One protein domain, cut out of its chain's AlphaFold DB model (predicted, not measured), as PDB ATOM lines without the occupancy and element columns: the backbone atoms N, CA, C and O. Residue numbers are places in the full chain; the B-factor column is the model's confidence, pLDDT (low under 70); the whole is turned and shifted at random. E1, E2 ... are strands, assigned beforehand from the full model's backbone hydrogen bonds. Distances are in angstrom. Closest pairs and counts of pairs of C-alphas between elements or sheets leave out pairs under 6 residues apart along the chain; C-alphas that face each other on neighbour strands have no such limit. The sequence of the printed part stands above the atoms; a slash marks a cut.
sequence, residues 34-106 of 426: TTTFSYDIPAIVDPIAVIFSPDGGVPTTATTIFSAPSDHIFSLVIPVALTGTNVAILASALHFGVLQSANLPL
ATOM      1  N   THR A  34      31.422 -28.841  33.634       87.00
ATOM      2  CA  THR A  34      32.447 -29.486  32.814       87.00
ATOM      3  C   THR A  34      32.228 -30.990  32.874       87.00
ATOM      4  O   THR A  34      32.284 -31.577  33.954       87.00
ATOM      5  N   THR A  35      31.975 -31.615  31.728       83.81
ATOM      6  CA  THR A  35      31.845 -33.070  31.614       83.81
ATOM      7  C   THR A  35      33.077 -33.634  30.928       83.81
ATOM      8  O   THR A  35      33.536 -33.112  29.911       83.81
ATOM      9  N   THR A  36      33.615 -34.702  31.502       82.81
ATOM     10  CA  THR A  36      34.788 -35.396  30.988       82.81
ATOM     11  C   THR A  36      34.342 -36.627  30.206       82.81
ATOM     12  O   THR A  36      33.594 -37.455  30.721       82.81
ATOM     13  N   PHE A  37      34.793 -36.738  28.962       81.81
ATOM     14  CA  PHE A  37      34.482 -37.839  28.059       81.81
ATOM     15  C   PHE A  37      35.732 -38.675  27.818       81.81
ATOM     16  O   PHE A  37      36.810 -38.115  27.641       81.81
ATOM     17  N   SER A  38      35.572 -39.998  27.790       78.38
ATOM     18  CA  SER A  38      36.628 -40.942  27.422       78.38
ATOM     19  C   SER A  38      36.308 -41.571  26.069       78.38
ATOM     20  O   SER A  38      35.145 -41.879  25.801       78.38
ATOM     21  N   TYR A  39      37.316 -41.773  25.225       75.88
ATOM     22  CA  TYR A  39      37.184 -42.479  23.950       75.88
ATOM     23  C   TYR A  39      38.199 -43.625  23.866       75.88
ATOM     24  O   TYR A  39      39.387 -43.438  24.104       75.88
ATOM     25  N   ASP A  40      37.735 -44.818  23.489       69.31
ATOM     26  CA  ASP A  40      38.562 -46.038  23.466       69.31
ATOM     27  C   ASP A  40      39.449 -46.171  22.218       69.31
ATOM     28  O   ASP A  40      40.093 -47.200  22.020       69.31
ATOM     29  N   ILE A  41      39.497 -45.158  21.347       67.88
ATOM     30  CA  ILE A  41      40.327 -45.225  20.143       67.88
ATOM     31  C   ILE A  41      41.712 -44.649  20.426       67.88
ATOM     32  O   ILE A  41      41.838 -43.444  20.639       67.88
ATOM     33  N   PRO A  42      42.775 -45.465  20.369       58.78
ATOM     34  CA  PRO A  42      44.125 -44.942  20.353       58.78
ATOM     35  C   PRO A  42      44.387 -44.218  19.029       58.78
ATOM     36  O   PRO A  42      44.191 -44.786  17.959       58.78
ATOM     37  N   ALA A  43      44.883 -42.981  19.130       55.03
ATOM     38  CA  ALA A  43      45.531 -42.219  18.056       55.03
ATOM     39  C   ALA A  43      44.671 -41.336  17.126       55.03
ATOM     40  O   ALA A  43      45.026 -41.167  15.959       55.03
ATOM     41  N   ILE A  44      43.619 -40.677  17.624       54.78
ATOM     42  CA  ILE A  44      43.033 -39.538  16.893       54.78
ATOM     43  C   ILE A  44      43.559 -38.235  17.510       54.78
ATOM     44  O   ILE A  44      43.113 -37.822  18.572       54.78
ATOM     45  N   VAL A  45      44.523 -37.599  16.834       55.97
ATOM     46  CA  VAL A  45      45.081 -36.272  17.192       55.97
ATOM     47  C   VAL A  45      44.301 -35.138  16.500       55.97
ATOM     48  O   VAL A  45      44.756 -33.998  16.429       55.97
ATOM     49  N   ASP A  46      43.129 -35.449  15.947       68.44
ATOM     50  CA  ASP A  46      42.353 -34.492  15.169       68.44
ATOM     51  C   ASP A  46      41.486 -33.593  16.071       68.44
ATOM     52  O   ASP A  46      40.995 -34.034  17.116       68.44
ATOM     53  N   PRO A  47      41.242 -32.336  15.655       68.94
ATOM     54  CA  PRO A  47      40.304 -31.451  16.329       68.94
ATOM     55  C   PRO A  47      38.904 -32.066  16.343       68.94
ATOM     56  O   PRO A  47      38.362 -32.411  15.291       68.94
ATOM     57  N   ILE A  48      38.290 -32.142  17.522       71.25
ATOM     58  CA  ILE A  48      36.902 -32.580  17.675       71.25
ATOM     59  C   ILE A  48      36.031 -31.329  17.710       71.25
ATOM     60  O   ILE A  48      36.081 -30.555  18.667       71.25
ATOM     61  N   ALA A  49      35.223 -31.122  16.673       75.88
ATOM     62  CA  ALA A  49      34.144 -30.142  16.722       75.88
ATOM     63  C   ALA A  49      32.944 -30.773  17.432       75.88
ATOM     64  O   ALA A  49      32.462 -31.801  16.967       75.88
ATOM     65  N   VAL A  50      32.478 -30.161  18.521       74.44
ATOM     66  CA  VAL A  50      31.260 -30.552  19.241       74.44
ATOM     67  C   VAL A  50      30.170 -29.536  18.954       74.44
ATOM     68  O   VAL A  50      30.298 -28.379  19.348       74.44
ATOM     69  N   ILE A  51      29.104 -29.966  18.284       80.50
ATOM     70  CA  ILE A  51      27.924 -29.137  18.009       80.50
ATOM     71  C   ILE A  51      26.809 -29.568  18.951       80.50
ATOM     72  O   ILE A  51      26.494 -30.754  18.994       80.50
ATOM     73  N   PHE A  52      26.197 -28.613  19.650       79.88
ATOM     74  CA  PHE A  52      25.010 -28.860  20.463       79.88
ATOM     75  C   PHE A  52      23.750 -28.538  19.660       79.88
ATOM     76  O   PHE A  52      23.506 -27.381  19.313       79.88
ATOM     77  N   SER A  53      22.929 -29.549  19.381       81.12
ATOM     78  CA  SER A  53      21.601 -29.344  18.794       81.12
ATOM     79  C   SER A  53      20.530 -29.667  19.833       81.12
ATOM     80  O   SER A  53      20.368 -30.845  20.162       81.12
ATOM     81  N   PRO A  54      19.806 -28.664  20.365       77.06
ATOM     82  CA  PRO A  54      18.619 -28.931  21.165       77.06
ATOM     83  C   PRO A  54      17.524 -29.528  20.270       77.06
ATOM     84  O   PRO A  54      17.486 -29.236  19.072       77.06
ATOM     85  N   ASP A  55      16.657 -30.376  20.833       77.25
ATOM     86  CA  ASP A  55      15.583 -31.088  20.120       77.25
ATOM     87  C   ASP A  55      14.791 -30.155  19.170       77.25
ATOM     88  O   ASP A  55      13.937 -29.379  19.596       77.25
ATOM     89  N   GLY A  56      15.097 -30.213  17.866       68.19
ATOM     90  CA  GLY A  56      14.446 -29.418  16.813       68.19
ATOM     91  C   GLY A  56      14.836 -27.933  16.726       68.19
ATOM     92  O   GLY A  56      14.228 -27.201  15.946       68.19
ATOM     93  N   GLY A  57      15.820 -27.471  17.502       71.94
ATOM     94  CA  GLY A  57      16.301 -26.086  17.482       71.94
ATOM     95  C   GLY A  57      17.483 -25.844  16.538       71.94
ATOM     96  O   GLY A  57      18.076 -26.767  15.983       71.94
ATOM     97  N   VAL A  58      17.835 -24.567  16.359       73.31
ATOM     98  CA  VAL A  58      19.055 -24.165  15.640       73.31
ATOM     99  C   VAL A  58      20.266 -24.633  16.456       73.31
ATOM    100  O   VAL A  58      20.270 -24.417  17.668       73.31
ATOM    101  N   PRO A  59      21.283 -25.266  15.842       74.69
ATOM    102  CA  PRO A  59      22.479 -25.696  16.556       74.69
ATOM    103  C   PRO A  59      23.164 -24.494  17.211       74.69
ATOM    104  O   PRO A  59      23.511 -23.517  16.543       74.69
ATOM    105  N   THR A  60      23.357 -24.575  18.523       64.81
ATOM    106  CA  THR A  60      23.889 -23.478  19.326       64.81
ATOM    107  C   THR A  60      25.312 -23.830  19.725       64.81
ATOM    108  O   THR A  60      25.531 -24.630  20.629       64.81
ATOM    109  N   THR A  61      26.275 -23.194  19.057       63.38
ATOM    110  CA  THR A  61      27.706 -23.216  19.394       63.38
ATOM    111  C   THR A  61      28.436 -24.514  19.029       63.38
ATOM    112  O   THR A  61      28.045 -25.617  19.402       63.38
ATOM    113  N   ALA A  62      29.547 -24.350  18.306       62.66
ATOM    114  CA  ALA A  62      30.533 -25.393  18.080       62.66
ATOM    115  C   ALA A  62      31.755 -25.111  18.961       62.66
ATOM    116  O   ALA A  62      32.374 -24.054  18.822       62.66
ATOM    117  N   THR A  63      32.114 -26.034  19.850       69.75
ATOM    118  CA  THR A  63      33.400 -25.975  20.559       69.75
ATOM    119  C   THR A  63      34.369 -26.901  19.842       69.75
ATOM    120  O   THR A  63      34.072 -28.080  19.673       69.75
ATOM    121  N   THR A  64      35.511 -26.374  19.398       66.94
ATOM    122  CA  THR A  64      36.597 -27.201  18.851       66.94
ATOM    123  C   THR A  64      37.569 -27.513  19.975       66.94
ATOM    124  O   THR A  64      38.107 -26.591  20.586       66.94
ATOM    125  N   ILE A  65      37.769 -28.794  20.265       69.06
ATOM    126  CA  ILE A  65      38.716 -29.251  21.283       69.06
ATOM    127  C   ILE A  65      39.911 -29.885  20.581       69.06
ATOM    128  O   ILE A  65      39.748 -30.713  19.686       69.06
ATOM    129  N   PHE A  66      41.109 -29.498  21.015       68.44
ATOM    130  CA  PHE A  66      42.355 -30.157  20.651       68.44
ATOM    131  C   PHE A  66      42.751 -31.066  21.814       68.44
ATOM    132  O   PHE A  66      43.092 -30.573  22.889       68.44
ATOM    133  N   SER A  67      42.664 -32.381  21.623       59.00
ATOM    134  CA  SER A  67      43.173 -33.336  22.608       59.00
ATOM    135  C   SER A  67      44.666 -33.561  22.399       59.00
ATOM    136  O   SER A  67      45.130 -33.726  21.270       59.00
ATOM    137  N   ALA A  68      45.425 -33.579  23.495       62.91
ATOM    138  CA  ALA A  68      46.805 -34.042  23.469       62.91
ATOM    139  C   ALA A  68      46.839 -35.544  23.106       62.91
ATOM    140  O   ALA A  68      45.965 -36.296  23.538       62.91
ATOM    141  N   PRO A  69      47.841 -36.007  22.339       56.62
ATOM    142  CA  PRO A  69      47.867 -37.352  21.752       56.62
ATOM    143  C   PRO A  69      47.940 -38.513  22.762       56.62
ATOM    144  O   PRO A  69      47.781 -39.662  22.356       56.62
ATOM    145  N   SER A  70      48.201 -38.248  24.045       64.75
ATOM    146  CA  SER A  70      48.309 -39.273  25.093       64.75
ATOM    147  C   SER A  70      47.037 -39.480  25.908       64.75
ATOM    148  O   SER A  70      46.914 -40.501  26.582       64.75
ATOM    149  N   ASP A  71      46.101 -38.532  25.859       66.62
ATOM    150  CA  ASP A  71      44.984 -38.515  26.790       66.62
ATOM    151  C   ASP A  71      43.718 -38.929  26.037       66.62
ATOM    152  O   ASP A  71      43.134 -38.180  25.250       66.62
ATOM    153  N   HIS A  72      43.258 -40.150  26.317       76.94
ATOM    154  CA  HIS A  72      41.971 -40.700  25.865       76.94
ATOM    155  C   HIS A  72      40.759 -39.961  26.444       76.94
ATOM    156  O   HIS A  72      39.634 -40.447  26.382       76.94
ATOM    157  N   ILE A  73      40.991 -38.806  27.062       79.56
ATOM    158  CA  ILE A  73      40.056 -38.085  27.891       79.56
ATOM    159  C   ILE A  73      40.044 -36.629  27.434       79.56
ATOM    160  O   ILE A  73      41.093 -36.004  27.303       79.56
ATOM    161  N   PHE A  74      38.857 -36.066  27.221       82.56
ATOM    162  CA  PHE A  74      38.699 -34.631  27.009       82.56
ATOM    163  C   PHE A  74      37.604 -34.061  27.905       82.56
ATOM    164  O   PHE A  74      36.602 -34.715  28.187       82.56
ATOM    165  N   SER A  75      37.799 -32.824  28.358       84.00
ATOM    166  CA  SER A  75      36.834 -32.101  29.186       84.00
ATOM    167  C   SER A  75      36.127 -31.041  28.349       84.00
ATOM    168  O   SER A  75      36.773 -30.209  27.717       84.00
ATOM    169  N   LEU A  76      34.797 -31.061  28.353       86.50
ATOM    170  CA  LEU A  76      33.946 -30.129  27.618       86.50
ATOM    171  C   LEU A  76      33.085 -29.347  28.612       86.50
ATOM    172  O   LEU A  76      32.363 -29.929  29.419       86.50
ATOM    173  N   VAL A  77      33.140 -28.018  28.532       87.06
ATOM    174  CA  VAL A  77      32.252 -27.136  29.298       87.06
ATOM    175  C   VAL A  77      30.908 -27.059  28.581       87.06
ATOM    176  O   VAL A  77      30.838 -26.605  27.439       87.06
ATOM    177  N   ILE A  78      29.842 -27.497  29.248       88.06
ATOM    178  CA  ILE A  78      28.486 -27.494  28.700       88.06
ATOM    179  C   ILE A  78      27.885 -26.086  28.856       88.06
ATOM    180  O   ILE A  78      27.752 -25.614  29.989       88.06
ATOM    181  N   PRO A  79      27.496 -25.388  27.770       84.88
ATOM    182  CA  PRO A  79      26.922 -24.049  27.877       84.88
ATOM    183  C   PRO A  79      25.664 -24.013  28.757       84.88
ATOM    184  O   PRO A  79      24.761 -24.832  28.609       84.88
ATOM    185  N   VAL A  80      25.567 -23.009  29.637       87.00
ATOM    186  CA  VAL A  80      24.397 -22.797  30.522       87.00
ATOM    187  C   VAL A  80      23.118 -22.525  29.720       87.00
ATOM    188  O   VAL A  80      22.019 -22.808  30.179       87.00
ATOM    189  N   ALA A  81      23.260 -21.994  28.503       85.38
ATOM    190  CA  ALA A  81      22.147 -21.660  27.618       85.38
ATOM    191  C   ALA A  81      21.527 -22.872  26.897       85.38
ATOM    192  O   ALA A  81      20.585 -22.692  26.124       85.38
ATOM    193  N   LEU A  82      22.041 -24.094  27.101       82.81
ATOM    194  CA  LEU A  82      21.422 -25.281  26.521       82.81
ATOM    195  C   LEU A  82      20.061 -25.535  27.168       82.81
ATOM    196  O   LEU A  82      19.937 -25.680  28.382       82.81
ATOM    197  N   THR A  83      19.038 -25.598  26.324       82.06
ATOM    198  CA  THR A  83      17.657 -25.895  26.701       82.06
ATOM    199  C   THR A  83      17.194 -27.124  25.920       82.06
ATOM    200  O   THR A  83      17.657 -27.346  24.806       82.06
ATOM    201  N   GLY A  84      16.314 -27.944  26.494       84.75
ATOM    202  CA  GLY A  84      15.803 -29.161  25.850       84.75
ATOM    203  C   GLY A  84      15.962 -30.414  26.709       84.75
ATOM    204  O   GLY A  84      16.512 -30.360  27.808       84.75
ATOM    205  N   THR A  85      15.437 -31.537  26.214       82.62
ATOM    206  CA  THR A  85      15.505 -32.839  26.897       82.62
ATOM    207  C   THR A  85      16.692 -33.674  26.449       82.62
ATOM    208  O   THR A  85      17.261 -34.402  27.260       82.62
ATOM    209  N   ASN A  86      17.098 -33.536  25.188       80.81
ATOM    210  CA  ASN A  86      18.258 -34.215  24.639       80.81
ATOM    211  C   ASN A  86      19.177 -33.222  23.940       80.81
ATOM    212  O   ASN A  86      18.752 -32.208  23.381       80.81
ATOM    213  N   VAL A  87      20.458 -33.559  23.961       81.19
ATOM    214  CA  VAL A  87      21.493 -32.893  23.188       81.19
ATOM    215  C   VAL A  87      22.144 -33.929  22.295       81.19
ATOM    216  O   VAL A  87      22.655 -34.944  22.773       81.19
ATOM    217  N   ALA A  88      22.133 -33.651  20.996       80.94
ATOM    218  CA  ALA A  88      22.970 -34.366  20.050       80.94
ATOM    219  C   ALA A  88      24.382 -33.775  20.115       80.94
ATOM    220  O   ALA A  88      24.551 -32.586  19.853       80.94
ATOM    221  N   ILE A  89      25.371 -34.597  20.458       77.25
ATOM    222  CA  ILE A  89      26.793 -34.298  20.283       77.25
ATOM    223  C   ILE A  89      27.192 -34.852  18.927       77.25
ATOM    224  O   ILE A  89      27.215 -36.069  18.736       77.25
ATOM    225  N   LEU A  90      27.497 -33.958  17.994       77.31
ATOM    226  CA  LEU A  90      28.135 -34.314  16.732       77.31
ATOM    227  C   LEU A  90      29.641 -34.207  16.926       77.31
ATOM    228  O   LEU A  90      30.101 -33.121  17.253       77.31
ATOM    229  N   ALA A  91      30.372 -35.301  16.728       70.00
ATOM    230  CA  ALA A  91      31.830 -35.315  16.677       70.00
ATOM    231  C   ALA A  91      32.273 -35.605  15.239       70.00
ATOM    232  O   ALA A  91      31.791 -36.553  14.616       70.00
ATOM    233  N   SER A  92      33.180 -34.778  14.720       68.69
ATOM    234  CA  SER A  92      33.779 -34.946  13.395       68.69
ATOM    235  C   SER A  92      35.283 -35.109  13.533       68.69
ATOM    236  O   SER A  92      35.936 -34.192  14.020       68.69
ATOM    237  N   ALA A  93      35.830 -36.221  13.043       66.19
ATOM    238  CA  ALA A  93      37.261 -36.328  12.767       66.19
ATOM    239  C   ALA A  93      37.508 -35.842  11.332       66.19
ATOM    240  O   ALA A  93      36.951 -36.401  10.381       66.19
ATOM    241  N   LEU A  94      38.295 -34.773  11.174       61.31
ATOM    242  CA  LEU A  94      38.501 -34.090   9.888       61.31
ATOM    243  C   LEU A  94      39.024 -35.025   8.785       61.31
ATOM    244  O   LEU A  94      38.660 -34.834   7.627       61.31
ATOM    245  N   HIS A  95      39.798 -36.059   9.129       59.84
ATOM    246  CA  HIS A  95      40.339 -36.995   8.138       59.84
ATOM    247  C   HIS A  95      39.340 -38.010   7.583       59.84
ATOM    248  O   HIS A  95      39.461 -38.413   6.427       59.84
ATOM    249  N   PHE A  96      38.363 -38.450   8.377       60.38
ATOM    250  CA  PHE A  96      37.513 -39.580   7.987       60.38
ATOM    251  C   PHE A  96      36.149 -39.155   7.444       60.38
ATOM    252  O   PHE A  96      35.417 -39.992   6.921       60.38
ATOM    253  N   GLY A  97      35.784 -37.873   7.561       61.22
ATOM    254  CA  GLY A  97      34.471 -37.377   7.132       61.22
ATOM    255  C   GLY A  97      33.296 -38.055   7.851       61.22
ATOM    256  O   GLY A  97      32.147 -37.905   7.439       61.22
ATOM    257  N   VAL A  98      33.575 -38.811   8.918       57.59
ATOM    258  CA  VAL A  98      32.567 -39.505   9.709       57.59
ATOM    259  C   VAL A  98      32.065 -38.534  10.760       57.59
ATOM    260  O   VAL A  98      32.774 -38.201  11.709       57.59
ATOM    261  N   LEU A  99      30.828 -38.082  10.569       62.12
ATOM    262  CA  LEU A  99      30.054 -37.452  11.622       62.12
ATOM    263  C   LEU A  99      29.402 -38.541  12.454       62.12
ATOM    264  O   LEU A  99      28.604 -39.326  11.941       62.12
ATOM    265  N   GLN A 100      29.695 -38.542  13.743       72.69
ATOM    266  CA  GLN A 100      28.946 -39.353  14.681       72.69
ATOM    267  C   GLN A 100      28.086 -38.484  15.577       72.69
ATOM    268  O   GLN A 100      28.577 -37.526  16.163       72.69
ATOM    269  N   SER A 101      26.811 -38.850  15.698       79.88
ATOM    270  CA  SER A 101      25.873 -38.242  16.634       79.88
ATOM    271  C   SER A 101      25.640 -39.158  17.834       79.88
ATOM    272  O   SER A 101      25.217 -40.303  17.654       79.88
ATOM    273  N   ALA A 102      25.836 -38.647  19.045       82.56
ATOM    274  CA  ALA A 102      25.352 -39.275  20.272       82.56
ATOM    275  C   ALA A 102      24.271 -38.396  20.904       82.56
ATOM    276  O   ALA A 102      24.485 -37.200  21.081       82.56
ATOM    277  N   ASN A 103      23.126 -38.985  21.252       82.81
ATOM    278  CA  ASN A 103      22.057 -38.285  21.962       82.81
ATOM    279  C   ASN A 103      22.211 -38.537  23.460       82.81
ATOM    280  O   ASN A 103      22.075 -39.675  23.911       82.81
ATOM    281  N   LEU A 104      22.493 -37.480  24.214       86.44
ATOM    282  CA  LEU A 104      22.634 -37.531  25.666       86.44
ATOM    283  C   LEU A 104      21.469 -36.778  26.322       86.44
ATOM    284  O   LEU A 104      21.147 -35.666  25.886       86.44
ATOM    285  N   PRO A 105      20.838 -37.347  27.365       85.88
ATOM    286  CA  PRO A 105      19.799 -36.654  28.110       85.88
ATOM    287  C   PRO A 105      20.388 -35.471  28.895       85.88
ATOM    288  O   PRO A 105      21.445 -35.585  29.529       85.88
ATOM    289  N   LEU A 106      19.679 -34.342  28.877       86.44
ATOM    290  CA  LEU A 106      19.976 -33.192  29.729       86.44
ATOM    291  C   LEU A 106      19.347 -33.386  31.106       86.44
ATOM    292  O   LEU A 106      18.150 -33.651  31.227       86.44
TER     293      LEU A 106
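Overview. This is residues 34 to 106 of the 426 residues of an uncharacterized protein of Gymnopus luxurians FD-317 M1 (UniProt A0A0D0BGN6). Picture a strongly twisted wall of four antiparallel strands, E3 E2 E5 E6, with a ladder of two strands, E1 and E4, standing over one of its faces and the other face bare. The two sheets are only partly face to face and loosely set, a small sandwich in which few C-alphas of one sheet come near the other. The printed part has 73 residues, with six named strands in the order E1 to E6 and no named helix; E1 and E4 are antiparallel too. The class is all strand, though under half of the residues, 35 of the 73, are in named elements. The whole is compact, with a radius of gyration of the C-alphas of 12.4 A and spans of 34 by 25 by 18 A.

Arrangement. Begin with the sheet's inner strands, E2, residues 48 to 54, and E5, residues 86 to 92. They are antiparallel neighbours at 156 degrees; look for N 88 and O 53, 3.4 A apart and within hydrogen-bond range. Beside E2 find the edge strand E3, residues 62 to 65, which forms a hairpin with it at 150 degrees; N 50 and O 63 are 2.9 A apart. Beside E5 find the other edge strand, E6, residues 99 to 105, in a second hairpin at 156 degrees; N 89 and O 102 are 2.8 A apart. The second sheet pairs E1, residues 34 to 38, with E4, residues 73 to 77, antiparallel at 155 degrees; N 37 and O 74 are 2.8 A apart. The closest C-alphas of E3 and E4 are those of Ile 65 and Phe 74, 7.9 A apart. E1 is apart from E3, E5 and E6, and E2 is apart from E4.

Along the chain. Find C-alpha 48 at (36.902, -32.580, 17.675); from there E2 runs 19.0 A to C-alpha 54 at (18.619, -28.931, 21.165). E5 covers 19.2 A, and E6 covers 19.4 A to C-alpha 105 at (19.799, -36.654, 28.110). E3 is 9.6 A long. Go back to C-alpha 34 at (32.447, -29.486, 32.814), where E1 begins its 13.3 A; E4 measures 13.5 A.

Size, cuts and confidence. The two C-alphas farthest apart, those of Gly 56 and Ser 70, are 36.2 A from each other. The printed part has no cut, and its five links are short. The mean pLDDT of the printed part is 73.8; look for values under 70 at residues 40 to 47, 56, 60 to 71 and 92 to 99.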